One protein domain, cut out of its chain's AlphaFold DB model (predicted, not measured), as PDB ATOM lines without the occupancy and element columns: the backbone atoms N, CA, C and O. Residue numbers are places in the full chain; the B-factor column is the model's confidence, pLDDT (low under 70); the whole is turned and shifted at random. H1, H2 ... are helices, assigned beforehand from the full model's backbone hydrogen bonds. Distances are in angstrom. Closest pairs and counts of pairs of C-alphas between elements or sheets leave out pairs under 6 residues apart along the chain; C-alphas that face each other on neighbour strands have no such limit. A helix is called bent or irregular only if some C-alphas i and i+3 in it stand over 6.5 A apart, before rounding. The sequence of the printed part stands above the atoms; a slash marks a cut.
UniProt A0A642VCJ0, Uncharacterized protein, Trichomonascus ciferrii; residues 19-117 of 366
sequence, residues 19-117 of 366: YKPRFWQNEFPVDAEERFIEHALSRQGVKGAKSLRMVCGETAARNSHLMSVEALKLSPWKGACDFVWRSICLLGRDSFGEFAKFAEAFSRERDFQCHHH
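What this domain is: This is residues 19 to 117 of the 366 residues of an uncharacterized protein of Trichomonascus ciferrii (UniProt A0A642VCJ0). A group of four helices is built round H4: H2 crosses one side of it steeply, H5 runs nearly antiparallel to it on another side with a gap between them, and the short H3 packs on H5. H1 is set off at one end, meeting this group only loosely near the end of H4, and residues 42 to 49, the last residue of H1 and most of the link to H2, stick out there, while residues 107 to 117 fold back past H4 on the side away from H2. The printed part has 99 residues with five named helices, in the order H1, H2, H3, H4, H5, and no named strand; the class is all helix, with 54 residues in the helices. The whole is compact, with a radius of gyration of the C-alphas of 13.6 A and spans of 35 by 32 by 23 A.

Where its parts are: Start with the longest helix by residues, H4, residues 77 to 90: find C-alpha 77 at (-47.646, 18.540, -0.407), and from there it runs 17.3 A to C-alpha 90. It is only just irregular, with C-alphas 78 and 81 6.55 A apart. Before it look for H2, residues 52 to 62, 15.3 A long, and H3, residues 69 to 73. After it comes H5, residues 96 to 106, which runs 14.7 A and ends with C-alpha 106 at (-52.681, 19.762, -4.907). The first helix is H1, residues 30 to 42, 18.9 A long, beginning with C-alpha 30 at (-44.059, -5.786, -15.231); it is neither bent nor irregular, but only just: C-alphas 31 and 34 are 6.1 A apart.

How they stand to each other: From H4, look first to H2: they touch, and their closest C-alphas, those of Gly 57 and Val 84, are 4.8 A apart. Their lines stand at a steep tilt of 55 degrees, the same way. H5 is close to H4 but not clearly touching, with the C-alphas of Trp 77 and Phe 106 closest at 6.9 A, at a shallow tilt of 14 degrees, opposite ways. H3 touches H5, where the C-alphas of Lys 73 and Ala 105 are closest at 5.2 A. H1 is close to H4 but not clearly touching, through the C-alphas of Ile 37 and Leu 90, 7.2 A apart, and it is apart from H2, H3 and H5. In H2, H3 and H5 each O i to N i+4 pair is within hydrogen-bond range; in H1 6 of 9 are, and in H4 8 of 10.

The domain as a whole: The C-alphas of Lys 47 and Glu 70, the two farthest apart, are 36.9 A from each other. The printed part has no cut. The links H3 to H4 and H4 to H5 are tight, and H1 to H2 and H2 to H3 are short. Residues 42 to 49, of which 42 belongs to H1, stand free. The mean pLDDT of the printed part is 75.7; look for values under 70 at residues 19 to 48 and 115 to 117.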
ATOM      1  N   TYR A  19     -41.833   6.135 -27.230       34.38
ATOM      2  CA  TYR A  19     -43.176   6.675 -27.127       34.38
ATOM      3  C   TYR A  19     -44.227   5.587 -27.359       34.38
ATOM      4  O   TYR A  19     -44.665   5.335 -28.480       34.38
ATOM      5  N   LYS A  20     -44.659   4.951 -26.267       33.72
ATOM      6  CA  LYS A  20     -45.901   4.173 -26.232       33.72
ATOM      7  C   LYS A  20     -46.984   5.075 -25.631       33.72
ATOM      8  O   LYS A  20     -46.979   5.227 -24.411       33.72
ATOM      9  N   PRO A  21     -47.876   5.710 -26.417       34.38
ATOM     10  CA  PRO A  21     -49.053   6.357 -25.850       34.38
ATOM     11  C   PRO A  21     -49.904   5.247 -25.228       34.38
ATOM     12  O   PRO A  21     -50.554   4.474 -25.928       34.38
ATOM     13  N   ARG A  22     -49.796   5.077 -23.910       38.88
ATOM     14  CA  ARG A  22     -50.557   4.071 -23.171       38.88
ATOM     15  C   ARG A  22     -51.915   4.678 -22.871       38.88
ATOM     16  O   ARG A  22     -52.108   5.363 -21.875       38.88
ATOM     17  N   PHE A  23     -52.818   4.502 -23.825       35.94
ATOM     18  CA  PHE A  23     -54.228   4.831 -23.687       35.94
ATOM     19  C   PHE A  23     -54.806   4.074 -22.497       35.94
ATOM     20  O   PHE A  23     -54.685   2.858 -22.519       35.94
ATOM     21  N   TRP A  24     -55.438   4.757 -21.533       34.56
ATOM     22  CA  TRP A  24     -56.544   4.252 -20.688       34.56
ATOM     23  C   TRP A  24     -56.483   2.775 -20.233       34.56
ATOM     24  O   TRP A  24     -57.512   2.129 -20.058       34.56
ATOM     25  N   GLN A  25     -55.290   2.223 -20.048       30.81
ATOM     26  CA  GLN A  25     -55.061   0.838 -19.676       30.81
ATOM     27  C   GLN A  25     -54.071   0.847 -18.526       30.81
ATOM     28  O   GLN A  25     -52.986   1.425 -18.610       30.81
ATOM     29  N   ASN A  26     -54.508   0.220 -17.441       33.66
ATOM     30  CA  ASN A  26     -53.891   0.253 -16.121       33.66
ATOM     31  C   ASN A  26     -52.661  -0.658 -15.988       33.66
ATOM     32  O   ASN A  26     -52.181  -0.849 -14.876       33.66
ATOM     33  N   GLU A  27     -52.144  -1.234 -17.076       34.09
ATOM     34  CA  GLU A  27     -51.144  -2.298 -16.979       34.09
ATOM     35  C   GLU A  27     -49.838  -1.944 -17.695       34.09
ATOM     36  O   GLU A  27     -49.754  -1.779 -18.917       34.09
ATOM     37  N   PHE A  28     -48.784  -1.818 -16.888       37.16
ATOM     38  CA  PHE A  28     -47.406  -1.882 -17.349       37.16
ATOM     39  C   PHE A  28     -47.022  -3.346 -17.601       37.16
ATOM     40  O   PHE A  28     -47.359  -4.199 -16.785       37.16
ATOM     41  N   PRO A  29     -46.263  -3.667 -18.669       37.97
ATOM     42  CA  PRO A  29     -45.514  -4.913 -18.694       37.97
ATOM     43  C   PRO A  29     -44.525  -4.872 -17.523       37.97
ATOM     44  O   PRO A  29     -43.602  -4.050 -17.536       37.97
ATOM     45  N   VAL A  30     -44.765  -5.722 -16.524       45.34
ATOM     46  CA  VAL A  30     -44.059  -5.786 -15.231       45.34
ATOM     47  C   VAL A  30     -42.533  -5.789 -15.416       45.34
ATOM     48  O   VAL A  30     -41.811  -5.067 -14.733       45.34
ATOM     49  N   ASP A  31     -42.041  -6.478 -16.447       43.06
ATOM     50  CA  ASP A  31     -40.604  -6.693 -16.664       43.06
ATOM     51  C   ASP A  31     -39.832  -5.457 -17.168       43.06
ATOM     52  O   ASP A  31     -38.605  -5.385 -17.057       43.06
ATOM     53  N   ALA A  32     -40.527  -4.475 -17.755       46.38
ATOM     54  CA  ALA A  32     -39.916  -3.221 -18.210       46.38
ATOM     55  C   ALA A  32     -39.917  -2.139 -17.115       46.38
ATOM     56  O   ALA A  32     -39.143  -1.183 -17.195       46.38
ATOM     57  N   GLU A  33     -40.786  -2.295 -16.114       49.25
ATOM     58  CA  GLU A  33     -40.958  -1.379 -14.989       49.25
ATOM     59  C   GLU A  33     -39.714  -1.423 -14.085       49.25
ATOM     60  O   GLU A  33     -39.065  -0.397 -13.885       49.25
ATOM     61  N   GLU A  34     -39.284  -2.611 -13.653       54.03
ATOM     62  CA  GLU A  34     -38.176  -2.759 -12.694       54.03
ATOM     63  C   GLU A  34     -36.839  -2.201 -13.207       54.03
ATOM     64  O   GLU A  34     -36.180  -1.429 -12.507       54.03
ATOM     65  N   ARG A  35     -36.466  -2.499 -14.460       52.62
ATOM     66  CA  ARG A  35     -35.165  -2.080 -15.018       52.62
ATOM     67  C   ARG A  35     -35.075  -0.577 -15.265       52.62
ATOM     68  O   ARG A  35     -34.007   0.010 -15.103       52.62
ATOM     69  N   PHE A  36     -36.174   0.062 -15.674       52.97
ATOM     70  CA  PHE A  36     -36.190   1.509 -15.898       52.97
ATOM     71  C   PHE A  36     -36.101   2.270 -14.574       52.97
ATOM     72  O   PHE A  36     -35.374   3.258 -14.480       52.97
ATOM     73  N   ILE A  37     -36.783   1.774 -13.540       55.84
ATOM     74  CA  ILE A  37     -36.770   2.361 -12.197       55.84
ATOM     75  C   ILE A  37     -35.392   2.212 -11.560       55.84
ATOM     76  O   ILE A  37     -34.848   3.196 -11.064       55.84
ATOM     77  N   GLU A  38     -34.784   1.025 -11.623       57.91
ATOM     78  CA  GLU A  38     -33.409   0.832 -11.150       57.91
ATOM     79  C   GLU A  38     -32.424   1.745 -11.881       57.91
ATOM     80  O   GLU A  38     -31.555   2.350 -11.254       57.91
ATOM     81  N   HIS A  39     -32.572   1.911 -13.194       57.00
ATOM     82  CA  HIS A  39     -31.689   2.773 -13.974       57.00
ATOM     83  C   HIS A  39     -31.906   4.277 -13.702       57.00
ATOM     84  O   HIS A  39     -30.946   5.040 -13.602       57.00
ATOM     85  N   ALA A  40     -33.152   4.728 -13.536       56.16
ATOM     86  CA  ALA A  40     -33.462   6.116 -13.188       56.16
ATOM     87  C   ALA A  40     -33.007   6.473 -11.760       56.16
ATOM     88  O   ALA A  40     -32.505   7.573 -11.529       56.16
ATOM     89  N   LEU A  41     -33.124   5.534 -10.814       53.84
ATOM     90  CA  LEU A  41     -32.715   5.728  -9.421       53.84
ATOM     91  C   LEU A  41     -31.203   5.552  -9.217       53.84
ATOM     92  O   LEU A  41     -30.603   6.288  -8.437       53.84
ATOM     93  N   SER A  42     -30.550   4.643  -9.949       54.78
ATOM     94  CA  SER A  42     -29.083   4.495  -9.924       54.78
ATOM     95  C   SER A  42     -28.356   5.718 -10.486       54.78
ATOM     96  O   SER A  42     -27.276   6.061 -10.005       54.78
ATOM     97  N   ARG A  43     -28.971   6.448 -11.428       52.59
ATOM     98  CA  ARG A  43     -28.461   7.741 -11.915       52.59
ATOM     99  C   ARG A  43     -28.432   8.839 -10.849       52.59
ATOM    100  O   ARG A  43     -27.650   9.772 -10.997       52.59
ATOM    101  N   GLN A  44     -29.189   8.714  -9.755       53.31
ATOM    102  CA  GLN A  44     -29.056   9.606  -8.593       53.31
ATOM    103  C   GLN A  44     -27.827   9.288  -7.717       53.31
ATOM    104  O   GLN A  44     -27.662   9.883  -6.656       53.31
ATOM    105  N   GLY A  45     -26.936   8.387  -8.147       46.62
ATOM    106  CA  GLY A  45     -25.602   8.230  -7.561       46.62
ATOM    107  C   GLY A  45     -25.566   7.539  -6.197       46.62
ATOM    108  O   GLY A  45     -24.525   7.540  -5.541       46.62
ATOM    109  N   VAL A  46     -26.662   6.921  -5.752       50.12
ATOM    110  CA  VAL A  46     -26.713   6.277  -4.434       50.12
ATOM    111  C   VAL A  46     -26.153   4.856  -4.523       50.12
ATOM    112  O   VAL A  46     -26.888   3.875  -4.596       50.12
ATOM    113  N   LYS A  47     -24.823   4.723  -4.501       50.41
ATOM    114  CA  LYS A  47     -24.187   3.482  -4.035       50.41
ATOM    115  C   LYS A  47     -24.397   3.407  -2.515       50.41
ATOM    116  O   LYS A  47     -23.606   3.960  -1.760       50.41
ATOM    117  N   GLY A  48     -25.496   2.795  -2.072       66.12
ATOM    118  CA  GLY A  48     -25.857   2.667  -0.654       66.12
ATOM    119  C   GLY A  48     -27.306   2.217  -0.441       66.12
ATOM    120  O   GLY A  48     -28.085   2.141  -1.389       66.12
ATOM    121  N   ALA A  49     -27.673   1.905   0.806       77.94
ATOM    122  CA  ALA A  49     -29.048   1.541   1.157       77.94
ATOM    123  C   ALA A  49     -30.024   2.700   0.865       77.94
ATOM    124  O   ALA A  49     -29.718   3.864   1.141       77.94
ATOM    125  N   LYS A  50     -31.212   2.389   0.323       81.19
ATOM    126  CA  LYS A  50     -32.267   3.388   0.089       81.19
ATOM    127  C   LYS A  50     -32.713   4.003   1.419       81.19
ATOM    128  O   LYS A  50     -32.890   3.295   2.407       81.19
ATOM    129  N   SER A  51     -32.947   5.315   1.439       86.06
ATOM    130  CA  SER A  51     -33.512   5.970   2.624       86.06
ATOM    131  C   SER A  51     -34.940   5.485   2.889       86.06
ATOM    132  O   SER A  51     -35.681   5.182   1.953       86.06
ATOM    133  N   LEU A  52     -35.370   5.486   4.157       86.62
ATOM    134  CA  LEU A  52     -36.748   5.127   4.521       86.62
ATOM    135  C   LEU A  52     -37.775   5.989   3.771       86.62
ATOM    136  O   LEU A  52     -38.786   5.483   3.301       86.62
ATOM    137  N   ARG A  53     -37.477   7.281   3.577       85.56
ATOM    138  CA  ARG A  53     -38.313   8.193   2.785       85.56
ATOM    139  C   ARG A  53     -38.509   7.695   1.350       85.56
ATOM    140  O   ARG A  53     -39.625   7.744   0.842       85.56
ATOM    141  N   MET A  54     -37.440   7.209   0.717       84.25
ATOM    142  CA  MET A  54     -37.489   6.659  -0.637       84.25
ATOM    143  C   MET A  54     -38.320   5.377  -0.685       84.25
ATOM    144  O   MET A  54     -39.228   5.275  -1.504       84.25
ATOM    145  N   VAL A  55     -38.078   4.449   0.246       88.75
ATOM    146  CA  VAL A  55     -38.825   3.183   0.334       88.75
ATOM    147  C   VAL A  55     -40.318   3.431   0.564       88.75
ATOM    148  O   VAL A  55     -41.151   2.875  -0.152       88.75
ATOM    149  N   CYS A  56     -40.673   4.306   1.507       90.25
ATOM    150  CA  CYS A  56     -42.065   4.647   1.790       90.25
ATOM    151  C   CYS A  56     -42.738   5.340   0.601       90.25
ATOM    152  O   CYS A  56     -43.865   4.994   0.258       90.25
ATOM    153  N   GLY A  57     -42.060   6.286  -0.055       90.56
ATOM    154  CA  GLY A  57     -42.626   6.993  -1.202       90.56
ATOM    155  C   GLY A  57     -42.833   6.103  -2.427       90.56
ATOM    156  O   GLY A  57     -43.889   6.175  -3.050       90.56
ATOM    157  N   GLU A  58     -41.885   5.213  -2.732       89.69
ATOM    158  CA  GLU A  58     -42.044   4.202  -3.786       89.69
ATOM    159  C   GLU A  58     -43.191   3.238  -3.468       89.69
ATOM    160  O   GLU A  58     -43.992   2.903  -4.341       89.69
ATOM    161  N   THR A  59     -43.290   2.799  -2.212       93.94
ATOM    162  CA  THR A  59     -44.358   1.896  -1.768       93.94
ATOM    163  C   THR A  59     -45.722   2.573  -1.876       93.94
ATOM    164  O   THR A  59     -46.652   1.980  -2.419       93.94
ATOM    165  N   ALA A  60     -45.838   3.829  -1.442       95.06
ATOM    166  CA  ALA A  60     -47.056   4.618  -1.602       95.06
ATOM    167  C   ALA A  60     -47.408   4.819  -3.084       95.06
ATOM    168  O   ALA A  60     -48.559   4.642  -3.465       95.06
ATOM    169  N   ALA A  61     -46.423   5.101  -3.939       93.50
ATOM    170  CA  ALA A  61     -46.636   5.278  -5.372       93.50
ATOM    171  C   ALA A  61     -47.106   3.994  -6.077       93.50
ATOM    172  O   ALA A  61     -47.994   4.046  -6.923       93.50
ATOM    173  N   ARG A  62     -46.574   2.822  -5.705       92.00
ATOM    174  CA  ARG A  62     -47.070   1.529  -6.213       92.00
ATOM    175  C   ARG A  62     -48.517   1.257  -5.792       92.00
ATOM    176  O   ARG A  62     -49.268   0.641  -6.545       92.00
ATOM    177  N   ASN A  63     -48.908   1.759  -4.626       95.38
ATOM    178  CA  ASN A  63     -50.235   1.596  -4.042       95.38
ATOM    179  C   ASN A  63     -51.115   2.850  -4.190       95.38
ATOM    180  O   ASN A  63     -52.080   3.015  -3.447       95.38
ATOM    181  N   SER A  64     -50.815   3.739  -5.145       94.12
ATOM    182  CA  SER A  64     -51.494   5.038  -5.261       94.12
ATOM    183  C   SER A  64     -52.998   4.914  -5.532       94.12
ATOM    184  O   SER A  64     -53.788   5.754  -5.103       94.12
ATOM    185  N   HIS A  65     -53.416   3.813  -6.162       92.50
ATOM    186  CA  HIS A  65     -54.819   3.464  -6.379       92.50
ATOM    187  C   HIS A  65     -55.627   3.341  -5.073       92.50
ATOM    188  O   HIS A  65     -56.816   3.644  -5.084       92.50
ATOM    189  N   LEU A  66     -54.988   2.974  -3.954       94.69
ATOM    190  CA  LEU A  66     -55.613   2.891  -2.625       94.69
ATOM    191  C   LEU A  66     -55.720   4.254  -1.925       94.69
ATOM    192  O   LEU A  66     -56.410   4.377  -0.915       94.69
ATOM    193  N   MET A  67     -55.029   5.281  -2.424       94.81
ATOM    194  CA  MET A  67     -55.056   6.614  -1.827       94.81
ATOM    195  C   MET A  67     -56.340   7.338  -2.232       94.81
ATOM    196  O   MET A  67     -56.574   7.586  -3.420       94.81
ATOM    197  N   SER A  68     -57.153   7.706  -1.241       95.56
ATOM    198  CA  SER A  68     -58.324   8.558  -1.452       95.56
ATOM    199  C   SER A  68     -57.926  10.034  -1.527       95.56
ATOM    200  O   SER A  68     -56.878  10.445  -1.020       95.56
ATOM    201  N   VAL A  69     -58.777  10.855  -2.142       95.12
ATOM    202  CA  VAL A  69     -58.545  12.302  -2.238       95.12
ATOM    203  C   VAL A  69     -58.546  12.956  -0.851       95.12
ATOM    204  O   VAL A  69     -57.773  13.877  -0.598       95.12
ATOM    205  N   GLU A  70     -59.372  12.471   0.071       96.12
ATOM    206  CA  GLU A  70     -59.464  12.954   1.452       96.12
ATOM    207  C   GLU A  70     -58.156  12.703   2.205       96.12
ATOM    208  O   GLU A  70     -57.629  13.614   2.841       96.12
ATOM    209  N   ALA A  71     -57.586  11.500   2.074       94.94
ATOM    210  CA  ALA A  71     -56.296  11.166   2.671       94.94
ATOM    211  C   ALA A  71     -55.161  12.042   2.108       94.94
ATOM    212  O   ALA A  71     -54.290  12.498   2.856       94.94
ATOM    213  N   LEU A  72     -55.198  12.328   0.801       96.19
ATOM    214  CA  LEU A  72     -54.261  13.253   0.164       96.19
ATOM    215  C   LEU A  72     -54.414  14.675   0.726       96.19
ATOM    216  O   LEU A  72     -53.418  15.272   1.117       96.19
ATOM    217  N   LYS A  73     -55.640  15.198   0.860       94.94
ATOM    218  CA  LYS A  73     -55.906  16.550   1.398       94.94
ATOM    219  C   LYS A  73     -55.443  16.740   2.851       94.94
ATOM    220  O   LYS A  73     -55.143  17.865   3.241       94.94
ATOM    221  N   LEU A  74     -55.368  15.668   3.645       95.81
ATOM    222  CA  LEU A  74     -54.835  15.696   5.017       95.81
ATOM    223  C   LEU A  74     -53.301  15.688   5.077       95.81
ATOM    224  O   LEU A  74     -52.720  15.948   6.131       95.81
ATOM    225  N   SER A  75     -52.643  15.380   3.963       94.81
ATOM    226  CA  SER A  75     -51.196  15.218   3.896       94.81
ATOM    227  C   SER A  75     -50.534  16.467   3.301       94.81
ATOM    228  O   SER A  75     -51.041  17.036   2.333       94.81
ATOM    229  N   PRO A  76     -49.373  16.908   3.818       95.06
ATOM    230  CA  PRO A  76     -48.673  18.042   3.234       95.06
ATOM    231  C   PRO A  76     -48.168  17.699   1.828       95.06
ATOM    232  O   PRO A  76     -47.660  16.600   1.577       95.06
ATOM    233  N   TRP A  77     -48.254  18.668   0.914       94.31
ATOM    234  CA  TRP A  77     -47.646  18.540  -0.407       94.31
ATOM    235  C   TRP A  77     -46.123  18.419  -0.290       94.31
ATOM    236  O   TRP A  77     -45.556  17.365  -0.569       94.31
ATOM    237  N   LYS A  78     -45.457  19.474   0.191       93.00
ATOM    238  CA  LYS A  78     -43.997  19.509   0.324       93.00
ATOM    239  C   LYS A  78     -43.502  18.526   1.377       93.00
ATOM    240  O   LYS A  78     -43.892  18.603   2.537       93.00
ATOM    241  N   GLY A  79     -42.563  17.668   0.987       84.06
ATOM    242  CA  GLY A  79     -41.901  16.738   1.895       84.06
ATOM    243  C   GLY A  79     -42.523  15.342   1.906       84.06
ATOM    244  O   GLY A  79     -41.804  14.388   2.212       84.06
ATOM    245  N   ALA A  80     -43.795  15.212   1.517       89.81
ATOM    246  CA  ALA A  80     -44.536  13.955   1.519       89.81
ATOM    247  C   ALA A  80     -45.172  13.669   0.151       89.81
ATOM    248  O   ALA A  80     -44.634  12.864  -0.613       89.81
ATOM    249  N   CYS A  81     -46.294  14.318  -0.182       94.56
ATOM    250  CA  CYS A  81     -47.048  13.977  -1.392       94.56
ATOM    251  C   CYS A  81     -46.339  14.393  -2.683       94.56
ATOM    252  O   CYS A  81     -46.509  13.725  -3.699       94.56
ATOM    253  N   ASP A  82     -45.494  15.425  -2.648       92.69
ATOM    254  CA  ASP A  82     -44.641  15.822  -3.771       92.69
ATOM    255  C   ASP A  82     -43.688  14.698  -4.193       92.69
ATOM    256  O   ASP A  82     -43.448  14.478  -5.382       92.69
ATOM    257  N   PHE A  83     -43.159  13.966  -3.214       90.62
ATOM    258  CA  PHE A  83     -42.266  12.838  -3.424       90.62
ATOM    259  C   PHE A  83     -43.022  11.602  -3.918       90.62
ATOM    260  O   PHE A  83     -42.562  10.937  -4.850       90.62
ATOM    261  N   VAL A  84     -44.196  11.320  -3.343       94.12
ATOM    262  CA  VAL A  84     -45.073  10.231  -3.807       94.12
ATOM    263  C   VAL A  84     -45.495  10.478  -5.253       94.12
ATOM    264  O   VAL A  84     -45.319   9.601  -6.090       94.12
ATOM    265  N   TRP A  85     -45.961  11.684  -5.579       93.50
ATOM    266  CA  TRP A  85     -46.374  12.041  -6.933       93.50
ATOM    267  C   TRP A  85     -45.226  11.939  -7.943       93.50
ATOM    268  O   TRP A  85     -45.379  11.331  -8.998       93.50
ATOM    269  N   ARG A  86     -44.035  12.457  -7.607       88.19
ATOM    270  CA  ARG A  86     -42.842  12.271  -8.452       88.19
ATOM    271  C   ARG A  86     -42.529  10.800  -8.683       88.19
ATOM    272  O   ARG A  86     -42.179  10.433  -9.800       88.19
ATOM    273  N   SER A  87     -42.671   9.978  -7.647       88.94
ATOM    274  CA  SER A  87     -42.480   8.535  -7.750       88.94
ATOM    275  C   SER A  87     -43.536   7.915  -8.671       88.94
ATOM    276  O   SER A  87     -43.162   7.193  -9.582       88.94
ATOM    277  N   ILE A  88     -44.821   8.263  -8.543       90.38
ATOM    278  CA  ILE A  88     -45.893   7.815  -9.456       90.38
ATOM    279  C   ILE A  88     -45.533   8.126 -10.915       90.38
ATOM    280  O   ILE A  88     -45.567   7.231 -11.760       90.38
ATOM    281  N   CYS A  89     -45.120   9.363 -11.202       85.19
ATOM    282  CA  CYS A  89     -44.704   9.766 -12.545       85.19
ATOM    283  C   CYS A  89     -43.461   9.005 -13.037       85.19
ATOM    284  O   CYS A  89     -43.405   8.611 -14.197       85.19
ATOM    285  N   LEU A  90     -42.467   8.780 -12.170       80.81
ATOM    286  CA  LEU A  90     -41.260   8.005 -12.489       80.81
ATOM    287  C   LEU A  90     -41.570   6.540 -12.813       80.81
ATOM    288  O   LEU A  90     -40.952   5.966 -13.707       80.81
ATOM    289  N   LEU A  91     -42.537   5.952 -12.106       79.69
ATOM    290  CA  LEU A  91     -43.041   4.600 -12.347       79.69
ATOM    291  C   LEU A  91     -43.935   4.524 -13.603       79.69
ATOM    292  O   LEU A  91     -44.348   3.436 -13.990       79.69
ATOM    293  N   GLY A  92     -44.283   5.661 -14.222       78.50
ATOM    294  CA  GLY A  92     -45.261   5.734 -15.312       78.50
ATOM    295  C   GLY A  92     -46.688   5.382 -14.880       78.50
ATOM    296  O   GLY A  92     -47.518   5.019 -15.709       78.50
ATOM    297  N   ARG A  93     -46.983   5.462 -13.579       84.50
ATOM    298  CA  ARG A  93     -48.299   5.165 -12.994       84.50
ATOM    299  C   ARG A  93     -49.194   6.402 -12.908       84.50
ATOM    300  O   ARG A  93     -50.239   6.367 -12.268       84.50
ATOM    301  N   ASP A  94     -48.809   7.501 -13.550       84.19
ATOM    302  CA  ASP A  94     -49.545   8.761 -13.581       84.19
ATOM    303  C   ASP A  94     -50.729   8.689 -14.549       84.19
ATOM    304  O   ASP A  94     -50.838   9.518 -15.444       84.19
ATOM    305  N   SER A  95     -51.627   7.709 -14.407       84.75
ATOM    306  CA  SER A  95     -52.855   7.643 -15.212       84.75
ATOM    307  C   SER A  95     -53.714   8.899 -15.009       84.75
ATOM    308  O   SER A  95     -53.554   9.621 -14.024       84.75
ATOM    309  N   PHE A  96     -54.657   9.174 -15.916       83.56
ATOM    310  CA  PHE A  96     -55.554  10.324 -15.759       83.56
ATOM    311  C   PHE A  96     -56.315  10.291 -14.424       83.56
ATOM    312  O   PHE A  96     -56.451  11.326 -13.777       83.56
ATOM    313  N   GLY A  97     -56.768   9.111 -13.987       87.44
ATOM    314  CA  GLY A  97     -57.450   8.947 -12.702       87.44
ATOM    315  C   GLY A  97     -56.538   9.249 -11.512       87.44
ATOM    316  O   GLY A  97     -56.927   9.985 -10.608       87.44
ATOM    317  N   GLU A  98     -55.298   8.752 -11.534       90.38
ATOM    318  CA  GLU A  98     -54.299   9.060 -10.502       90.38
ATOM    319  C   GLU A  98     -53.959  10.552 -10.478       90.38
ATOM    320  O   GLU A  98     -53.971  11.186  -9.423       90.38
ATOM    321  N   PHE A  99     -53.743  11.143 -11.653       89.88
ATOM    322  CA  PHE A  99     -53.536  12.575 -11.793       89.88
ATOM    323  C   PHE A  99     -54.710  13.381 -11.259       89.88
ATOM    324  O   PHE A  99     -54.486  14.333 -10.524       89.88
ATOM    325  N   ALA A 100     -55.948  13.017 -11.598       89.44
ATOM    326  CA  ALA A 100     -57.129  13.738 -11.154       89.44
ATOM    327  C   ALA A 100     -57.231  13.756  -9.623       89.44
ATOM    328  O   ALA A 100     -57.481  14.820  -9.060       89.44
ATOM    329  N   LYS A 101     -56.941  12.630  -8.950       92.69
ATOM    330  CA  LYS A 101     -56.898  12.558  -7.479       92.69
ATOM    331  C   LYS A 101     -55.874  13.528  -6.887       92.69
ATOM    332  O   LYS A 101     -56.190  14.306  -5.988       92.69
ATOM    333  N   PHE A 102     -54.650  13.510  -7.411       94.12
ATOM    334  CA  PHE A 102     -53.576  14.379  -6.929       94.12
ATOM    335  C   PHE A 102     -53.797  15.851  -7.289       94.12
ATOM    336  O   PHE A 102     -53.545  16.725  -6.467       94.12
ATOM    337  N   ALA A 103     -54.303  16.144  -8.484       91.94
ATOM    338  CA  ALA A 103     -54.638  17.494  -8.917       91.94
ATOM    339  C   ALA A 103     -55.799  18.067  -8.097       91.94
ATOM    340  O   ALA A 103     -55.792  19.251  -7.761       91.94
ATOM    341  N   GLU A 104     -56.773  17.251  -7.703       93.06
ATOM    342  CA  GLU A 104     -57.837  17.705  -6.813       93.06
ATOM    343  C   GLU A 104     -57.298  18.151  -5.447       93.06
ATOM    344  O   GLU A 104     -57.725  19.182  -4.925       93.06
ATOM    345  N   ALA A 105     -56.337  17.417  -4.887       94.50
ATOM    346  CA  ALA A 105     -55.715  17.783  -3.619       94.50
ATOM    347  C   ALA A 105     -54.702  18.939  -3.755       94.50
ATOM    348  O   ALA A 105     -54.647  19.809  -2.888       94.50
ATOM    349  N   PHE A 106     -53.922  18.979  -4.843       93.81
ATOM    350  CA  PHE A 106     -52.681  19.762  -4.907       93.81
ATOM    351  C   PHE A 106     -52.503  20.623  -6.166       93.81
ATOM    352  O   PHE A 106     -51.450  21.230  -6.331       93.81
ATOM    353  N   SER A 107     -53.498  20.768  -7.049       89.44
ATOM    354  CA  SER A 107     -53.374  21.599  -8.274       89.44
ATOM    355  C   SER A 107     -53.001  23.062  -8.015       89.44
ATOM    356  O   SER A 107     -52.473  23.730  -8.903       89.44
ATOM    357  N   ARG A 108     -53.268  23.570  -6.807       89.12
ATOM    358  CA  ARG A 108     -52.923  24.936  -6.385       89.12
ATOM    359  C   ARG A 108     -51.463  25.084  -5.950       89.12
ATOM    360  O   ARG A 108     -50.986  26.211  -5.813       89.12
ATOM    361  N   GLU A 109     -50.756  23.979  -5.733       90.50
ATOM    362  CA  GLU A 109     -49.357  23.989  -5.324       90.50
ATOM    363  C   GLU A 109     -48.464  24.449  -6.479       90.50
ATOM    364  O   GLU A 109     -48.578  24.007  -7.624       90.50
ATOM    365  N   ARG A 110     -47.553  25.385  -6.193       85.25
ATOM    366  CA  ARG A 110     -46.775  26.094  -7.229       85.25
ATOM    367  C   ARG A 110     -45.883  25.163  -8.057       85.25
ATOM    368  O   ARG A 110     -45.549  25.512  -9.196       85.25
ATOM    369  N   ASP A 111     -45.445  24.070  -7.449       86.44
ATOM    370  CA  ASP A 111     -44.551  23.042  -7.973       86.44
ATOM    371  C   ASP A 111     -45.271  21.711  -8.254       86.44
ATOM    372  O   ASP A 111     -44.604  20.709  -8.504       86.44
ATOM    373  N   PHE A 112     -46.608  21.697  -8.282       87.75
ATOM    374  CA  PHE A 112     -47.366  20.576  -8.830       87.75
ATOM    375  C   PHE A 112     -47.151  20.490 -10.349       87.75
ATOM    376  O   PHE A 112     -47.381  21.457 -11.084       87.75
ATOM    377  N   GLN A 113     -46.676  19.338 -10.827       82.06
ATOM    378  CA  GLN A 113     -46.349  19.104 -12.239       82.06
ATOM    379  C   GLN A 113     -47.093  17.879 -12.756       82.06
ATOM    380  O   GLN A 113     -47.235  16.906 -12.032       82.06
ATOM    381  N   CYS A 114     -47.550  17.899 -14.004       74.00
ATOM    382  CA  CYS A 114     -48.369  16.821 -14.566       74.00
ATOM    383  C   CYS A 114     -47.566  15.578 -14.954       74.00
ATOM    384  O   CYS A 114     -48.113  14.484 -14.902       74.00
ATOM    385  N   HIS A 115     -46.302  15.751 -15.343       69.31
ATOM    386  CA  HIS A 115     -45.427  14.669 -15.784       69.31
ATOM    387  C   HIS A 115     -44.025  14.868 -15.221       69.31
ATOM    388  O   HIS A 115     -43.570  16.002 -15.053       69.31
ATOM    389  N   HIS A 116     -43.320  13.769 -14.965       62.34
ATOM    390  CA  HIS A 116     -41.897  13.849 -14.677       62.34
ATOM    391  C   HIS A 116     -41.135  14.051 -15.986       62.34
ATOM    392  O   HIS A 116     -41.209  13.227 -16.897       62.34
ATOM    393  N   HIS A 117     -40.430  15.172 -16.097       57.72
ATOM    394  CA  HIS A 117     -39.539  15.429 -17.218       57.72
ATOM    395  C   HIS A 117     -38.252  14.638 -16.993       57.72
ATOM    396  O   HIS A 117     -37.419  15.023 -16.176       57.72
TER     397      HIS A 117